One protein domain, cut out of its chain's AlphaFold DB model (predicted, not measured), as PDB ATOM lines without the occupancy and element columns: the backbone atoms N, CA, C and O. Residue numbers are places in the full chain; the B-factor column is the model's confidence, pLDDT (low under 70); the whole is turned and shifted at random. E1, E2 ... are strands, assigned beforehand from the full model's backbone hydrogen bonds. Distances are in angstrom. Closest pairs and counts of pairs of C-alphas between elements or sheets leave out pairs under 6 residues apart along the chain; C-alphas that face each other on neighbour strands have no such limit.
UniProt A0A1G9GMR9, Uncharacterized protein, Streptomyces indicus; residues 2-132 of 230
ATOM      1  N   PHE A   2     134.879 107.836  87.275       92.62
ATOM      2  CA  PHE A   2     135.771 106.679  87.415       92.62
ATOM      3  C   PHE A   2     135.322 105.492  86.568       92.62
ATOM      4  O   PHE A   2     134.128 105.237  86.459       92.62
ATOM      5  N   VAL A   3     136.274 104.745  86.016       95.62
ATOM      6  CA  VAL A   3     136.033 103.452  85.359       95.62
ATOM      7  C   VAL A   3     136.738 102.366  86.158       95.62
ATOM      8  O   VAL A   3     137.815 102.590  86.717       95.62
ATOM      9  N   PHE A   4     136.131 101.187  86.223       96.62
ATOM     10  CA  PHE A   4     136.710 100.021  86.870       96.62
ATOM     11  C   PHE A   4     137.147  99.007  85.820       96.62
ATOM     12  O   PHE A   4     136.375  98.650  84.932       96.62
ATOM     13  N   VAL A   5     138.391  98.544  85.922       97.69
ATOM     14  CA  VAL A   5     139.005  97.616  84.964       97.69
ATOM     15  C   VAL A   5     139.495  96.354  85.661       97.69
ATOM     16  O   VAL A   5     139.858  96.383  86.837       97.69
ATOM     17  N   CYS A   6     139.534  95.237  84.941       98.06
ATOM     18  CA  CYS A   6     140.110  93.996  85.449       98.06
ATOM     19  C   CYS A   6     141.626  94.140  85.642       98.06
ATOM     20  O   CYS A   6     142.337  94.471  84.700       98.06
ATOM     21  N   VAL A   7     142.148  93.799  86.824       97.00
ATOM     22  CA  VAL A   7     143.595  93.883  87.124       97.00
ATOM     23  C   VAL A   7     144.440  92.962  86.235       97.00
ATOM     24  O   VAL A   7     145.603  93.254  85.977       97.00
ATOM     25  N   ARG A   8     143.878  91.843  85.754       97.56
ATOM     26  CA  ARG A   8     144.633  90.835  84.990       97.56
ATOM     27  C   ARG A   8     144.785  91.167  83.504       97.56
ATOM     28  O   ARG A   8     145.771  90.752  82.906       97.56
ATOM     29  N   CYS A   9     143.793  91.812  82.896       98.00
ATOM     30  CA  CYS A   9     143.754  92.016  81.443       98.00
ATOM     31  C   CYS A   9     143.288  93.408  81.007       98.00
ATOM     32  O   CYS A   9     143.056  93.607  79.820       98.00
ATOM     33  N   ASP A  10     143.093  94.334  81.949       97.56
ATOM     34  CA  ASP A  10     142.683  95.724  81.716       97.56
ATOM     35  C   ASP A  10     141.348  95.916  80.980       97.56
ATOM     36  O   ASP A  10     140.998  97.028  80.597       97.56
ATOM     37  N   ALA A  11     140.550  94.854  80.836       98.00
ATOM     38  CA  ALA A  11     139.206  94.956  80.285       98.00
ATOM     39  C   ALA A  11     138.326  95.850  81.173       98.00
ATOM     40  O   ALA A  11     138.265  95.646  82.390       98.00
ATOM     41  N   GLU A  12     137.622  96.806  80.563       97.50
ATOM     42  CA  GLU A  12     136.637  97.642  81.249       97.50
ATOM     43  C   GLU A  12     135.468  96.795  81.766       97.50
ATOM     44  O   GLU A  12     134.859  96.019  81.027       97.50
ATOM     45  N   LEU A  13     135.159  96.962  83.051       98.06
ATOM     46  CA  LEU A  13     134.094  96.246  83.755       98.06
ATOM     47  C   LEU A  13     132.881  97.137  84.044       98.06
ATOM     48  O   LEU A  13     131.844  96.625  84.462       98.06
ATOM     49  N   THR A  14     132.993  98.452  83.832       97.88
ATOM     50  CA  THR A  14     131.921  99.432  84.062       97.88
ATOM     51  C   THR A  14     131.953 100.547  83.011       97.88
ATOM     52  O   THR A  14     133.009 100.808  82.436       97.88
ATOM     53  N   PRO A  15     130.840 101.270  82.772       96.44
ATOM     54  CA  PRO A  15     130.918 102.619  82.217       96.44
ATOM     55  C   PRO A  15     131.625 103.584  83.191       96.44
ATOM     56  O   PRO A  15     131.944 103.203  84.321       96.44
ATOM     57  N   PRO A  16     131.851 104.847  82.787       94.81
ATOM     58  CA  PRO A  16     132.181 105.922  83.715       94.81
ATOM     59  C   PRO A  16     131.103 106.090  84.794       94.81
ATOM     60  O   PRO A  16     129.938 106.302  84.473       94.81
ATOM     61  N   LEU A  17     131.504 106.038  86.064       94.12
ATOM     62  CA  LEU A  17     130.636 106.179  87.232       94.12
ATOM     63  C   LEU A  17     131.041 107.377  88.106       94.12
ATOM     64  O   LEU A  17     132.212 107.779  88.165       94.12
ATOM     65  N   SER A  18     130.071 107.917  88.836       91.56
ATOM     66  CA  SER A  18     130.253 108.981  89.829       91.56
ATOM     67  C   SER A  18     130.245 108.417  91.249       91.56
ATOM     68  O   SER A  18     129.431 107.557  91.579       91.56
ATOM     69  N   GLN A  19     131.159 108.880  92.105       90.31
ATOM     70  CA  GLN A  19     131.211 108.409  93.490       90.31
ATOM     71  C   GLN A  19     130.126 109.094  94.327       90.31
ATOM     72  O   GLN A  19     130.037 110.318  94.317       90.31
ATOM     73  N   VAL A  20     129.376 108.318  95.106       89.25
ATOM     74  CA  VAL A  20     128.386 108.798  96.080       89.25
ATOM     75  C   VAL A  20     128.614 108.161  97.457       89.25
ATOM     76  O   VAL A  20     129.452 107.266  97.623       89.25
ATOM     77  N   ALA A  21     127.895 108.644  98.472       87.81
ATOM     78  CA  ALA A  21     127.895 108.025  99.795       87.81
ATOM     79  C   ALA A  21     127.209 106.650  99.749       87.81
ATOM     80  O   ALA A  21     126.221 106.465  99.043       87.81
ATOM     81  N   LEU A  22     127.719 105.688 100.526       88.50
ATOM     82  CA  LEU A  22     127.099 104.368 100.629       88.50
ATOM     83  C   LEU A  22     125.686 104.502 101.225       88.50
ATOM     84  O   LEU A  22     125.564 105.066 102.320       88.50
ATOM     85  N   PRO A  23     124.635 103.966 100.572       89.81
ATOM     86  CA  PRO A  23     123.293 104.001 101.127       89.81
ATOM     87  C   PRO A  23     123.248 103.330 102.496       89.81
ATOM     88  O   PRO A  23     123.800 102.252 102.719       89.81
ATOM     89  N   VAL A  24     122.545 103.956 103.431       86.69
ATOM     90  CA  VAL A  24     122.511 103.528 104.837       86.69
ATOM     91  C   VAL A  24     121.905 102.137 105.050       86.69
ATOM     92  O   VAL A  24     122.162 101.464 106.050       86.69
ATOM     93  N   HIS A  25     121.114 101.691 104.079       88.56
ATOM     94  CA  HIS A  25     120.464 100.392 104.050       88.56
ATOM     95  C   HIS A  25     121.291  99.308 103.344       88.56
ATOM     96  O   HIS A  25     120.851  98.164 103.306       88.56
ATOM     97  N   ALA A  26     122.503  99.611 102.857       88.62
ATOM     98  CA  ALA A  26     123.335  98.687 102.075       88.62
ATOM     99  C   ALA A  26     123.632  97.343 102.762       88.62
ATOM    100  O   ALA A  26     123.851  96.343 102.085       88.62
ATOM    101  N   ARG A  27     123.626  97.303 104.102       82.00
ATOM    102  CA  ARG A  27     123.873  96.085 104.899       82.00
ATOM    103  C   ARG A  27     122.606  95.435 105.450       82.00
ATOM    104  O   ARG A  27     122.689  94.457 106.191       82.00
ATOM    105  N   GLN A  28     121.441  96.007 105.173       85.06
ATOM    106  CA  GLN A  28     120.189  95.544 105.752       85.06
ATOM    107  C   GLN A  28     119.581  94.440 104.892       85.06
ATOM    108  O   GLN A  28     119.644  94.483 103.666       85.06
ATOM    109  N   LYS A  29     118.956  93.470 105.555       87.06
ATOM    110  CA  LYS A  29     118.026  92.529 104.928       87.06
ATOM    111  C   LYS A  29     116.614  92.954 105.294       87.06
ATOM    112  O   LYS A  29     116.399  93.390 106.427       87.06
ATOM    113  N   TYR A  30     115.669  92.831 104.372       85.69
ATOM    114  CA  TYR A  30     114.302  93.285 104.612       85.69
ATOM    115  C   TYR A  30     113.259  92.269 104.157       85.69
ATOM    116  O   TYR A  30     113.229  91.863 102.998       85.69
ATOM    117  N   GLY A  31     112.361  91.924 105.080       83.62
ATOM    118  CA  GLY A  31     111.281  90.975 104.840       83.62
ATOM    119  C   GLY A  31     111.764  89.538 104.639       83.62
ATOM    120  O   GLY A  31     112.859  89.163 105.055       83.62
ATOM    121  N   ASN A  32     110.892  88.731 104.040       83.81
ATOM    122  CA  ASN A  32     111.143  87.338 103.691       83.81
ATOM    123  C   ASN A  32     110.496  87.061 102.328       83.81
ATOM    124  O   ASN A  32     109.284  87.223 102.192       83.81
ATOM    125  N   GLY A  33     111.293  86.689 101.325       84.31
ATOM    126  CA  GLY A  33     110.800  86.431  99.967       84.31
ATOM    127  C   GLY A  33     110.527  87.682  99.122       84.31
ATOM    128  O   GLY A  33     109.971  87.555  98.036       84.31
ATOM    129  N   LEU A  34     110.912  88.882  99.575       84.75
ATOM    130  CA  LEU A  34     110.650  90.130  98.842       84.75
ATOM    131  C   LEU A  34     111.707  90.397  97.769       84.75
ATOM    132  O   LEU A  34     112.898  90.172  97.992       84.75
ATOM    133  N   GLN A  35     111.294  90.911  96.614       85.81
ATOM    134  CA  GLN A  35     112.221  91.417  95.607       85.81
ATOM    135  C   GLN A  35     112.548  92.879  95.923       85.81
ATOM    136  O   GLN A  35     111.783  93.783  95.596       85.81
ATOM    137  N   LEU A  36     113.681  93.113  96.591       87.69
ATOM    138  CA  LEU A  36     114.123  94.474  96.897       87.69
ATOM    139  C   LEU A  36     114.647  95.173  95.632       87.69
ATOM    140  O   LEU A  36     115.146  94.499  94.719       87.69
ATOM    141  N   PRO A  37     114.549  96.510  95.558       88.56
ATOM    142  CA  PRO A  37     115.047  97.262  94.416       88.56
ATOM    143  C   PRO A  37     116.583  97.288  94.383       88.56
ATOM    144  O   PRO A  37     117.278  96.772  95.267       88.56
ATOM    145  N   VAL A  38     117.116  97.895  93.323       93.31
ATOM    146  CA  VAL A  38     118.553  98.126  93.170       93.31
ATOM    147  C   VAL A  38     119.048  99.088  94.250       93.31
ATOM    148  O   VAL A  38     118.426 100.114  94.510       93.31
ATOM    149  N   LEU A  39     120.167  98.734  94.885       93.44
ATOM    150  CA  LEU A  39     120.769  99.496  95.979       93.44
ATOM    151  C   LEU A  39     121.305 100.859  95.525       93.44
ATOM    152  O   LEU A  39     121.174 101.851  96.234       93.44
ATOM    153  N   MET A  40     121.975 100.868  94.375       94.50
ATOM    154  CA  MET A  40     122.677 102.025  93.832       94.50
ATOM    155  C   MET A  40     121.910 102.597  92.644       94.50
ATOM    156  O   MET A  40     121.395 101.851  91.811       94.50
ATOM    157  N   GLU A  41     121.888 103.919  92.528       92.75
ATOM    158  CA  GLU A  41     121.440 104.578  91.303       92.75
ATOM    159  C   GLU A  41     122.392 104.231  90.143       92.75
ATOM    160  O   GLU A  41     123.610 104.153  90.339       92.75
ATOM    161  N   SER A  42     121.857 104.010  88.937       94.38
ATOM    162  CA  SER A  42     122.691 103.722  87.760       94.38
ATOM    163  C   SER A  42     123.656 104.875  87.483       94.38
ATOM    164  O   SER A  42     123.310 106.046  87.632       94.38
ATOM    165  N   GLY A  43     124.879 104.555  87.072       94.06
ATOM    166  CA  GLY A  43     125.920 105.553  86.832       94.06
ATOM    167  C   GLY A  43     126.627 106.020  88.107       94.06
ATOM    168  O   GLY A  43     127.489 106.902  88.040       94.06
ATOM    169  N   THR A  44     126.318 105.428  89.264       94.62
ATOM    170  CA  THR A  44     126.959 105.750  90.543       94.62
ATOM    171  C   THR A  44     127.680 104.549  91.149       94.62
ATOM    172  O   THR A  44     127.392 103.390  90.852       94.62
ATOM    173  N   PHE A  45     128.642 104.824  92.025       95.12
ATOM    174  CA  PHE A  45     129.256 103.815  92.881       95.12
ATOM    175  C   PHE A  45     129.494 104.365  94.281       95.12
ATOM    176  O   PHE A  45     129.706 105.564  94.469       95.12
ATOM    177  N   ALA A  46     129.538 103.474  95.262       93.12
ATOM    178  CA  ALA A  46     129.977 103.802  96.609       93.12
ATOM    179  C   ALA A  46     131.136 102.898  97.029       93.12
ATOM    180  O   ALA A  46     131.329 101.803  96.503       93.12
ATOM    181  N   VAL A  47     131.922 103.379  97.988       90.25
ATOM    182  CA  VAL A  47     132.998 102.612  98.617       90.25
ATOM    183  C   VAL A  47     132.545 102.261 100.025       90.25
ATOM    184  O   VAL A  47     132.196 103.147 100.806       90.25
ATOM    185  N   GLU A  48     132.557 100.980 100.364       83.88
ATOM    186  CA  GLU A  48     132.304 100.506 101.716       83.88
ATOM    187  C   GLU A  48     133.599 100.497 102.518       83.88
ATOM    188  O   GLU A  48     134.435  99.601 102.410       83.88
ATOM    189  N   TRP A  49     133.742 101.494 103.379       70.12
ATOM    190  CA  TRP A  49     134.846 101.557 104.320       70.12
ATOM    191  C   TRP A  49     134.549 100.609 105.487       70.12
ATOM    192  O   TRP A  49     133.424 100.561 106.002       70.12
ATOM    193  N   GLY A  50     135.562  99.846 105.905       56.91
ATOM    194  CA  GLY A  50     135.473  98.987 107.083       56.91
ATOM    195  C   GLY A  50     135.087  99.776 108.346       56.91
ATOM    196  O   GLY A  50     135.165 101.008 108.373       56.91
ATOM    197  N   PRO A  51     134.653  99.091 109.417       41.97
ATOM    198  CA  PRO A  51     134.145  99.759 110.604       41.97
ATOM    199  C   PRO A  51     135.181 100.711 111.240       41.97
ATOM    200  O   PRO A  51     136.382 100.425 111.237       41.97
ATOM    201  N   PRO A  52     134.727 101.832 111.834       39.75
ATOM    202  CA  PRO A  52     135.576 102.957 112.228       39.75
ATOM    203  C   PRO A  52     136.657 102.642 113.277       39.75
ATOM    204  O   PRO A  52     137.617 103.401 113.375       39.75
ATOM    205  N   TRP A  53     136.567 101.534 114.021       47.41
ATOM    206  CA  TRP A  53     137.611 101.088 114.962       47.41
ATOM    207  C   TRP A  53     138.792 100.361 114.296       47.41
ATOM    208  O   TRP A  53     139.742  99.983 114.976       47.41
ATOM    209  N   ARG A  54     138.772 100.176 112.969       40.81
ATOM    210  CA  ARG A  54     139.926  99.707 112.180       40.81
ATOM    211  C   ARG A  54     140.720 100.848 111.521       40.81
ATOM    212  O   ARG A  54     141.547 100.582 110.657       40.81
ATOM    213  N   ARG A  55     140.539 102.108 111.944       40.78
ATOM    214  CA  ARG A  55     141.376 103.264 111.541       40.78
ATOM    215  C   ARG A  55     142.755 103.249 112.226       40.78
ATOM    216  O   ARG A  55     143.119 104.179 112.934       40.78
ATOM    217  N   GLY A  56     143.495 102.159 112.067       37.75
ATOM    218  CA  GLY A  56     144.820 101.974 112.674       37.75
ATOM    219  C   GLY A  56     145.715 100.966 111.952       37.75
ATOM    220  O   GLY A  56     146.887 100.846 112.284       37.75
ATOM    221  N   LEU A  57     145.191 100.272 110.940       38.47
ATOM    222  CA  LEU A  57     145.958  99.441 110.018       38.47
ATOM    223  C   LEU A  57     145.738 100.043 108.632       38.47
ATOM    224  O   LEU A  57     144.639  99.923 108.108       38.47
ATOM    225  N   SER A  58     146.742 100.776 108.134       33.03
ATOM    226  CA  SER A  58     146.833 101.409 106.802       33.03
ATOM    227  C   SER A  58     145.528 101.999 106.242       33.03
ATOM    228  O   SER A  58     144.660 101.283 105.744       33.03
ATOM    229  N   ALA A  59     145.437 103.329 106.207       41.44
ATOM    230  CA  ALA A  59     144.348 104.101 105.598       41.44
ATOM    231  C   ALA A  59     144.192 103.930 104.061       41.44
ATOM    232  O   ALA A  59     143.571 104.769 103.416       41.44
ATOM    233  N   GLU A  60     144.741 102.866 103.472       39.62
ATOM    234  CA  GLU A  60     144.915 102.697 102.026       39.62
ATOM    235  C   GLU A  60     144.306 101.418 101.449       39.62
ATOM    236  O   GLU A  60     144.348 101.253 100.236       39.62
ATOM    237  N   ALA A  61     143.707 100.523 102.245       42.94
ATOM    238  CA  ALA A  61     142.939  99.427 101.653       42.94
ATOM    239  C   ALA A  61     141.621 100.006 101.100       42.94
ATOM    240  O   ALA A  61     140.771 100.419 101.899       42.94
ATOM    241  N   PRO A  62     141.430 100.095  99.767       52.75
ATOM    242  CA  PRO A  62     140.200 100.640  99.223       52.75
ATOM    243  C   PRO A  62     139.058  99.725  99.648       52.75
ATOM    244  O   PRO A  62     139.111  98.522  99.423       52.75
ATOM    245  N   GLY A  63     138.043 100.292 100.298       64.44
ATOM    246  CA  GLY A  63     136.824  99.584 100.678       64.44
ATOM    247  C   GLY A  63     136.154  98.860  99.503       64.44
ATOM    248  O   GLY A  63     136.439  99.165  98.344       64.44
ATOM    249  N   ALA A  64     135.285  97.886  99.780       84.75
ATOM    250  CA  ALA A  64     134.597  97.153  98.719       84.75
ATOM    251  C   ALA A  64     133.748  98.136  97.899       84.75
ATOM    252  O   ALA A  64     133.057  98.986  98.464       84.75
ATOM    253  N   VAL A  65     133.836  98.075  96.571       93.25
ATOM    254  CA  VAL A  65     133.107  99.000  95.694       93.25
ATOM    255  C   VAL A  65     131.774  98.379  95.322       93.25
ATOM    256  O   VAL A  65     131.749  97.254  94.828       93.25
ATOM    257  N   VAL A  66     130.688  99.121  95.510       95.81
ATOM    258  CA  VAL A  66     129.339  98.691  95.132       95.81
ATOM    259  C   VAL A  66     128.778  99.551  94.008       95.81
ATOM    260  O   VAL A  66     128.931 100.775  94.020       95.81
ATOM    261  N   ILE A  67     128.128  98.897  93.046       97.12
ATOM    262  CA  ILE A  67     127.493  99.499  91.868       97.12
ATOM    263  C   ILE A  67     126.119  98.871  91.608       97.12
ATOM    264  O   ILE A  67     125.783  97.816  92.163       97.12
ATOM    265  N   ALA A  68     125.330  99.501  90.739       97.88
ATOM    266  CA  ALA A  68     124.099  98.902  90.243       97.88
ATOM    267  C   ALA A  68     124.426  97.680  89.358       97.88
ATOM    268  O   ALA A  68     125.358  97.744  88.553       97.88
ATOM    269  N   PRO A  69     123.653  96.577  89.415       97.38
ATOM    270  CA  PRO A  69     123.877  95.426  88.538       97.38
ATOM    271  C   PRO A  69     123.862  95.761  87.039       97.38
ATOM    272  O   PRO A  69     124.536  95.088  86.264       97.38
ATOM    273  N   GLY A  70     123.117  96.798  86.636       97.12
ATOM    274  CA  GLY A  70     123.059  97.278  85.250       97.12
ATOM    275  C   GLY A  70     124.321  98.001  84.765       97.12
ATOM    276  O   GLY A  70     124.517  98.124  83.560       97.12
ATOM    277  N   ASP A  71     125.198  98.427  85.677       98.06
ATOM    278  CA  ASP A  71     126.449  99.115  85.341       98.06
ATOM    279  C   ASP A  71     127.622  98.142  85.135       98.06
ATOM    280  O   ASP A  71     128.741  98.566  84.850       98.06
ATOM    281  N   VAL A  72     127.397  96.831  85.245       97.19
ATOM    282  CA  VAL A  72     128.421  95.825  84.948       97.19
ATOM    283  C   VAL A  72     128.521  95.585  83.442       97.19
ATOM    284  O   VAL A  72     127.520  95.389  82.752       97.19
ATOM    285  N   ARG A  73     129.749  95.529  82.924       96.56
ATOM    286  CA  ARG A  73     130.068  95.207  81.527       96.56
ATOM    287  C   ARG A  73     131.149  94.140  81.451       96.56
ATOM    288  O   ARG A  73     131.956  93.992  82.360       96.56
ATOM    289  N   GLY A  74     131.177  93.394  80.346       97.06
ATOM    290  CA  GLY A  74     132.282  92.474  80.065       97.06
ATOM    291  C   GLY A  74     132.459  91.357  81.100       97.06
ATOM    292  O   GLY A  74     133.577  90.879  81.287       97.06
ATOM    293  N   THR A  75     131.383  90.931  81.771       98.00
ATOM    294  CA  THR A  75     131.407  89.821  82.735       98.00
ATOM    295  C   THR A  75     130.423  88.718  82.381       98.00
ATOM    296  O   THR A  75     129.361  88.983  81.821       98.00
ATOM    297  N   VAL A  76     130.732  87.498  82.808       97.94
ATOM    298  CA  VAL A  76     129.843  86.334  82.764       97.94
ATOM    299  C   VAL A  76     129.591  85.813  84.178       97.94
ATOM    300  O   VAL A  76     130.459  85.921  85.044       97.94
ATOM    301  N   LEU A  77     128.404  85.259  84.424       96.81
ATOM    302  CA  LEU A  77     128.091  84.606  85.697       96.81
ATOM    303  C   LEU A  77     128.888  83.306  85.849       96.81
ATOM    304  O   LEU A  77     129.174  82.631  84.863       96.81
ATOM    305  N   ILE A  78     129.192  82.955  87.094       95.94
ATOM    306  CA  ILE A  78     129.731  81.659  87.517       95.94
ATOM    307  C   ILE A  78     128.598  80.947  88.277       95.94
ATOM    308  O   ILE A  78     128.454  81.167  89.486       95.94
ATOM    309  N   PRO A  79     127.740  80.157  87.603       91.00
ATOM    310  CA  PRO A  79     126.538  79.582  88.214       91.00
ATOM    311  C   PRO A  79     126.833  78.694  89.425       91.00
ATOM    312  O   PRO A  79     126.052  78.649  90.375       91.00
ATOM    313  N   GLU A  80     127.993  78.040  89.444       91.88
ATOM    314  CA  GLU A  80     128.445  77.175  90.537       91.88
ATOM    315  C   GLU A  80     128.674  77.959  91.839       91.88
ATOM    316  O   GLU A  80     128.692  77.376  92.921       91.88
ATOM    317  N   ARG A  81     128.817  79.289  91.755       91.00
ATOM    318  CA  ARG A  81     128.977  80.208  92.894       91.00
ATOM    319  C   ARG A  81     127.691  80.956  93.239       91.00
ATOM    320  O   ARG A  81     127.735  82.063  93.772       91.00
ATOM    321  N   ARG A  82     126.535  80.349  92.960       85.38
ATOM    322  CA  ARG A  82     125.228  80.878  93.371       85.38
ATOM    323  C   ARG A  82     125.119  81.120  94.882       85.38
ATOM    324  O   ARG A  82     124.522  82.112  95.289       85.38
ATOM    325  N   GLY A  83     125.724  80.248  95.690       80.44
ATOM    326  CA  GLY A  83     125.576  80.258  97.148       80.44
ATOM    327  C   GLY A  83     124.355  79.465  97.625       80.44
ATOM    328  O   GLY A  83     123.779  78.684  96.866       80.44
ATOM    329  N   GLY A  84     123.982  79.649  98.896       75.69
ATOM    330  CA  GLY A  84     122.841  78.976  99.545       75.69
ATOM    331  C   GLY A  84     121.485  79.650  99.303       75.69
ATOM    332  O   GLY A  84     120.498  79.300  99.949       75.69
ATOM    333  N   ALA A  85     121.457  80.627  98.402       77.25
ATOM    334  CA  ALA A  85     120.332  81.485  98.074       77.25
ATOM    335  C   ALA A  85     119.076  80.732  97.596       77.25
ATOM    336  O   ALA A  85     119.159  79.754  96.844       77.25
ATOM    337  N   CYS A  86     117.893  81.238  97.958       82.88
ATOM    338  CA  CYS A  86     116.622  80.656  97.508       82.88
ATOM    339  C   CYS A  86     116.279  81.045  96.071       82.88
ATOM    340  O   CYS A  86     115.783  80.223  95.301       82.88
ATOM    341  N   CYS A  87     116.564  82.291  95.705       86.25
ATOM    342  CA  CYS A  87     115.854  83.023  94.666       86.25
ATOM    343  C   CYS A  87     116.815  83.717  93.684       86.25
ATOM    344  O   CYS A  87     116.442  83.972  92.545       86.25
ATOM    345  N   GLY A  88     118.075  83.918  94.078       89.88
ATOM    346  CA  GLY A  88     119.110  84.517  93.232       89.88
ATOM    347  C   GLY A  88     120.520  84.123  93.657       89.88
ATOM    348  O   GLY A  88     120.754  82.970  94.027       89.88
ATOM    349  N   PHE A  89     121.444  85.073  93.575       92.56
ATOM    350  CA  PHE A  89     122.786  85.039  94.143       92.56
ATOM    351  C   PHE A  89     122.801  85.851  95.444       92.56
ATOM    352  O   PHE A  89     122.361  87.000  95.470       92.56
ATOM    353  N   ASP A  90     123.335  85.282  96.523       88.50
ATOM    354  CA  ASP A  90     123.450  85.959  97.829       88.50
ATOM    355  C   ASP A  90     124.863  86.510  98.108       88.50
ATOM    356  O   ASP A  90     125.091  87.169  99.123       88.50
ATOM    357  N   GLY A  91     125.822  86.224  97.220       87.81
ATOM    358  CA  GLY A  91     127.230  86.601  97.359       87.81
ATOM    359  C   GLY A  91     128.019  85.788  98.397       87.81
ATOM    360  O   GLY A  91     129.215  86.030  98.566       87.81
ATOM    361  N   SER A  92     127.403  84.810  99.071       86.50
ATOM    362  CA  SER A  92     128.028  84.028 100.153       86.50
ATOM    363  C   SER A  92     129.154  83.108  99.672       86.50
ATOM    364  O   SER A  92     130.095  82.842 100.417       86.50
ATOM    365  N   ALA A  93     129.100  82.666  98.412       86.81
ATOM    366  CA  ALA A  93     130.119  81.824  97.782       86.81
ATOM    367  C   ALA A  93     131.312  82.619  97.200       86.81
ATOM    368  O   ALA A  93     132.134  82.062  96.467       86.81
ATOM    369  N   GLY A  94     131.417  83.916  97.512       87.69
ATOM    370  CA  GLY A  94     132.437  84.814  96.968       87.69
ATOM    371  C   GLY A  94     132.115  85.314  95.552       87.69
ATOM    372  O   GLY A  94     130.965  85.214  95.114       87.69
ATOM    373  N   PRO A  95     133.111  85.869  94.828       93.38
ATOM    374  CA  PRO A  95     132.911  86.440  93.497       93.38
ATOM    375  C   PRO A  95     132.274  85.448  92.521       93.38
ATOM    376  O   PRO A  95     132.861  84.407  92.217       93.38
ATOM    377  N   ASN A  96     131.083  85.791  92.033       95.38
ATOM    378  CA  ASN A  96     130.234  84.987  91.147       95.38
ATOM    379  C   ASN A  96     130.094  85.598  89.738       95.38
ATOM    380  O   ASN A  96     129.340  85.088  88.912       95.38
ATOM    381  N   LEU A  97     130.850  86.659  89.454       97.81
ATOM    382  CA  LEU A  97     131.050  87.234  88.129       97.81
ATOM    383  C   LEU A  97     132.520  87.094  87.729       97.81
ATOM    384  O   LEU A  97     133.415  87.523  88.463       97.81
ATOM    385  N   ALA A  98     132.766  86.530  86.551       98.31
ATOM    386  CA  ALA A  98     134.079  86.451  85.924       98.31
ATOM    387  C   ALA A  98     134.216  87.481  84.801       98.31
ATOM    388  O   ALA A  98     133.273  87.718  84.052       98.31
ATOM    389  N   CYS A  99     135.406  88.054  84.636       98.50
ATOM    390  CA  CYS A  99     135.753  88.841  83.460       98.50
ATOM    391  C   CYS A  99     135.645  87.958  82.210       98.50
ATOM    392  O   CYS A  99     136.306  86.923  82.126       98.50
ATOM    393  N   ALA A 100     134.862  88.380  81.221       98.50
ATOM    394  CA  ALA A 100     134.642  87.626  79.991       98.50
ATOM    395  C   ALA A 100     135.928  87.459  79.158       98.50
ATOM    396  O   ALA A 100     136.050  86.494  78.412       98.50
ATOM    397  N   ALA A 101     136.894  88.373  79.302       98.19
ATOM    398  CA  ALA A 101     138.139  88.353  78.537       98.19
ATOM    399  C   ALA A 101     139.199  87.387  79.099       98.19
ATOM    400  O   ALA A 101     139.913  86.753  78.330       98.19
ATOM    401  N   CYS A 102     139.330  87.273  80.427       98.06
ATOM    402  CA  CYS A 102     140.398  86.474  81.053       98.06
ATOM    403  C   CYS A 102     139.915  85.397  82.035       98.06
ATOM    404  O   CYS A 102     140.736  84.677  82.607       98.06
ATOM    405  N   GLY A 103     138.606  85.312  82.284       97.75
ATOM    406  CA  GLY A 103     137.984  84.338  83.183       97.75
ATOM    407  C   GLY A 103     138.215  84.582  84.678       97.75
ATOM    408  O   GLY A 103     137.744  83.801  85.499       97.75
ATOM    409  N   SER A 104     138.931  85.641  85.068       97.31
ATOM    410  CA  SER A 104     139.189  85.928  86.488       97.31
ATOM    411  C   SER A 104     137.908  86.360  87.189       97.31
ATOM    412  O   SER A 104     137.155  87.156  86.635       97.31
ATOM    413  N   ALA A 105     137.673  85.879  88.407       96.88
ATOM    414  CA  ALA A 105     136.524  86.302  89.198       96.88
ATOM    415  C   ALA A 105     136.739  87.742  89.701       96.88
ATOM    416  O   ALA A 105     137.722  88.012  90.387       96.88
ATOM    417  N   VAL A 106     135.851  88.663  89.324       97.06
ATOM    418  CA  VAL A 106     136.032  90.119  89.493       97.06
ATOM    419  C   VAL A 106     134.962  90.784  90.349       97.06
ATOM    420  O   VAL A 106     135.181  91.899  90.809       97.06
ATOM    421  N   ALA A 107     133.813  90.144  90.579       96.38
ATOM    422  CA  ALA A 107     132.740  90.742  91.370       96.38
ATOM    423  C   ALA A 107     131.755  89.705  91.930       96.38
ATOM    424  O   ALA A 107     131.690  88.572  91.449       96.38
ATOM    425  N   SER A 108     130.965  90.118  92.919       95.12
ATOM    426  CA  SER A 108     129.813  89.393  93.460       95.12
ATOM    427  C   SER A 108     128.528  90.150  93.143       95.12
ATOM    428  O   SER A 108     128.295  91.236  93.670       95.12
ATOM    429  N   ARG A 109     127.671  89.567  92.311       95.38
ATOM    430  CA  ARG A 109     126.277  89.970  92.145       95.38
ATOM    431  C   ARG A 109     125.444  89.449  93.309       95.38
ATOM    432  O   ARG A 109     125.585  88.292  93.702       95.38
ATOM    433  N   ILE A 110     124.575  90.313  93.815       94.38
ATOM    434  CA  ILE A 110     123.546  90.009  94.799       94.38
ATOM    435  C   ILE A 110     122.199  90.346  94.167       94.38
ATOM    436  O   ILE A 110     121.986  91.475  93.729       94.38
ATOM    437  N   ASP A 111     121.313  89.360  94.107       92.62
ATOM    438  CA  ASP A 111     119.919  89.499  93.676       92.62
ATOM    439  C   ASP A 111     118.989  88.462  94.331       92.62
ATOM    440  O   ASP A 111     117.873  88.242  93.862       92.62
ATOM    441  N   ASP A 112     119.426  87.831  95.427       91.44
ATOM    442  CA  ASP A 112     118.567  86.956  96.222       91.44
ATOM    443  C   ASP A 112     117.451  87.734  96.938       91.44
ATOM    444  O   ASP A 112     117.543  88.943  97.174       91.44
ATOM    445  N   CYS A 113     116.374  87.038  97.302       89.62
ATOM    446  CA  CYS A 113     115.249  87.685  97.964       89.62
ATOM    447  C   CYS A 113     115.661  88.315  99.296       89.62
ATOM    448  O   CYS A 113     116.533  87.829 100.016       89.62
ATOM    449  N   SER A 114     114.975  89.391  99.670       88.44
ATOM    450  CA  SER A 114     115.201  90.123 100.921       88.44
ATOM    451  C   SER A 114     116.586  90.788 101.022       88.44
ATOM    452  O   SER A 114     116.895  91.379 102.060       88.44
ATOM    453  N   LEU A 115     117.406  90.719  99.964       90.81
ATOM    454  CA  LEU A 115     118.677  91.423  99.806       90.81
ATOM    455  C   LEU A 115     118.542  92.507  98.738       90.81
ATOM    456  O   LEU A 115     117.859  92.322  97.733       90.81
ATOM    457  N   TRP A 116     119.205  93.641  98.953       92.75
ATOM    458  CA  TRP A 116     119.257  94.712  97.960       92.75
ATOM    459  C   TRP A 116     120.034  94.257  96.731       92.75
ATOM    460  O   TRP A 116     121.125  93.696  96.863       92.75
ATOM    461  N   GLN A 117     119.497  94.528  95.540       94.88
ATOM    462  CA  GLN A 117     120.177  94.135  94.313       94.88
ATOM    463  C   GLN A 117     121.414  95.010  94.108       94.88
ATOM    464  O   GLN A 117     121.318  96.238  94.046       94.88
ATOM    465  N   ALA A 118     122.584  94.390  94.011       96.69
ATOM    466  CA  ALA A 118     123.858  95.096  93.978       96.69
ATOM    467  C   ALA A 118     124.942  94.255  93.308       96.69
ATOM    468  O   ALA A 118     124.852  93.027  93.252       96.69
ATOM    469  N   VAL A 119     126.003  94.906  92.836       97.44
ATOM    470  CA  VAL A 119     127.246  94.227  92.467       97.44
ATOM    471  C   VAL A 119     128.396  94.812  93.269       97.44
ATOM    472  O   VAL A 119     128.621  96.018  93.252       97.44
ATOM    473  N   TRP A 120     129.126  93.935  93.949       95.81
ATOM    474  CA  TRP A 120     130.304  94.252  94.744       95.81
ATOM    475  C   TRP A 120     131.561  93.850  93.980       95.81
ATOM    476  O   TRP A 120     131.790  92.663  93.741       95.81
ATOM    477  N   LEU A 121     132.373  94.822  93.569       96.00
ATOM    478  CA  LEU A 121     133.627  94.580  92.856       96.00
ATOM    479  C   LEU A 121     134.678  94.033  93.830       96.00
ATOM    480  O   LEU A 121     134.868  94.563  94.927       96.00
ATOM    481  N   ALA A 122     135.369  92.972  93.422       91.94
ATOM    482  CA  ALA A 122     136.417  92.355  94.218       91.94
ATOM    483  C   ALA A 122     137.652  93.265  94.242       91.94
ATOM    484  O   ALA A 122     138.252  93.531  93.201       91.94
ATOM    485  N   GLN A 123     138.027  93.713  95.443       85.56
ATOM    486  CA  GLN A 123     139.095  94.694  95.681       85.56
ATOM    487  C   GLN A 123     140.414  94.317  94.993       85.56
ATOM    488  O   GLN A 123     141.045  95.162  94.367       85.56
ATOM    489  N   ASP A 124     140.782  93.036  95.036       87.88
ATOM    490  CA  ASP A 124     142.069  92.555  94.518       87.88
ATOM    491  C   ASP A 124     142.036  92.201  93.021       87.88
ATOM    492  O   ASP A 124     143.069  91.906  92.419       87.88
ATOM    493  N   ALA A 125     140.855  92.207  92.398       92.69
ATOM    494  CA  ALA A 125     140.671  91.820  90.998       92.69
ATOM    495  C   ALA A 125     140.283  92.996  90.093       92.69
ATOM    496  O   ALA A 125     140.246  92.845  88.865       92.69
ATOM    497  N   VAL A 126     140.005  94.162  90.682       94.38
ATOM    498  CA  VAL A 126     139.499  95.341  89.983       94.38
ATOM    499  C   VAL A 126     140.283  96.587  90.378       94.38
ATOM    500  O   VAL A 126     140.435  96.907  91.552       94.38
ATOM    501  N   ARG A 127     140.744  97.336  89.375       94.38
ATOM    502  CA  ARG A 127     141.448  98.607  89.547       94.38
ATOM    503  C   ARG A 127     140.547  99.768  89.151       94.38
ATOM    504  O   ARG A 127     139.883  99.729  88.118       94.38
ATOM    505  N   ARG A 128     140.559 100.819  89.967       93.06
ATOM    506  CA  ARG A 128     139.856 102.081  89.719       93.06
ATOM    507  C   ARG A 128     140.750 103.035  88.929       93.06
ATOM    508  O   ARG A 128     141.857 103.329  89.369       93.06
ATOM    509  N   LEU A 129     140.250 103.552  87.811       92.75
ATOM    510  CA  LEU A 129     140.907 104.571  86.992       92.75
ATOM    511  C   LEU A 129     140.108 105.876  87.054       92.75
ATOM    512  O   LEU A 129     138.889 105.872  86.887       92.75
ATOM    513  N   SER A 130     140.789 106.991  87.328       90.06
ATOM    514  CA  SER A 130     140.180 108.324  87.298       90.06
ATOM    515  C   SER A 130     140.118 108.836  85.866       90.06
ATOM    516  O   SER A 130     141.110 108.765  85.146       90.06
ATOM    517  N   LEU A 131     138.974 109.390  85.473       84.88
ATOM    518  CA  LEU A 131     138.850 110.176  84.249       84.88
ATOM    519  C   LEU A 131     139.038 111.651  84.618       84.88
ATOM    520  O   LEU A 131     138.241 112.197  85.389       84.88
ATOM    521  N   GLU A 132     140.105 112.278  84.122       70.12
ATOM    522  CA  GLU A 132     140.357 113.709  84.332       70.12
ATOM    523  C   GLU A 132     139.245 114.567  83.699       70.12
ATOM    524  O   GLU A 132     138.760 114.268  82.608       70.12
TER     525      GLU A 132
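This is residues 2 to 132 of the 230 residues of an uncharacterized protein of Streptomyces indicus (UniProt A0A1G9GMR9). With little regular structure, long loops lie about one strongly twisted antiparallel sheet of six short strands, in order E2 E3 E7 E6 E5 E4; a two-strand antiparallel ribbon, E1 with E8, stands beside it, and residues 51 to 58 stick out. The 131 printed residues have eight named strands, E1 to E8 along the chain, under half of the residues, and no named helix: all strand. The whole is compact, radius of gyration of the C-alphas 14.5 A, spanning 42 by 37 by 27 A.

E2 is residues 44 to 48, E3 64 to 67, E7 118 to 121, E6 105 to 110 at 14.6 A, E5 97 to 99, E4 75 to 77. E1, residues 2 to 6, begins at C-alpha 2 (135.771, 106.679, 87.415); E8, residues 126 to 130, ends at C-alpha 130 (140.180, 108.324, 87.298).

E4 E5 E6 E7 form a meander, each strand the antiparallel neighbour of the one before. Within hydrogen-bond range are N 108 and O 120 of hairpin E6 and E7, 2.8 A, and N 5 and O 127 of E1 and E8, 2.9 A.

The printed part has no cut. Links E1 to E2, E2 to E3 and E4 to E5 are long. Residues 50 to 63 have pLDDT under 70.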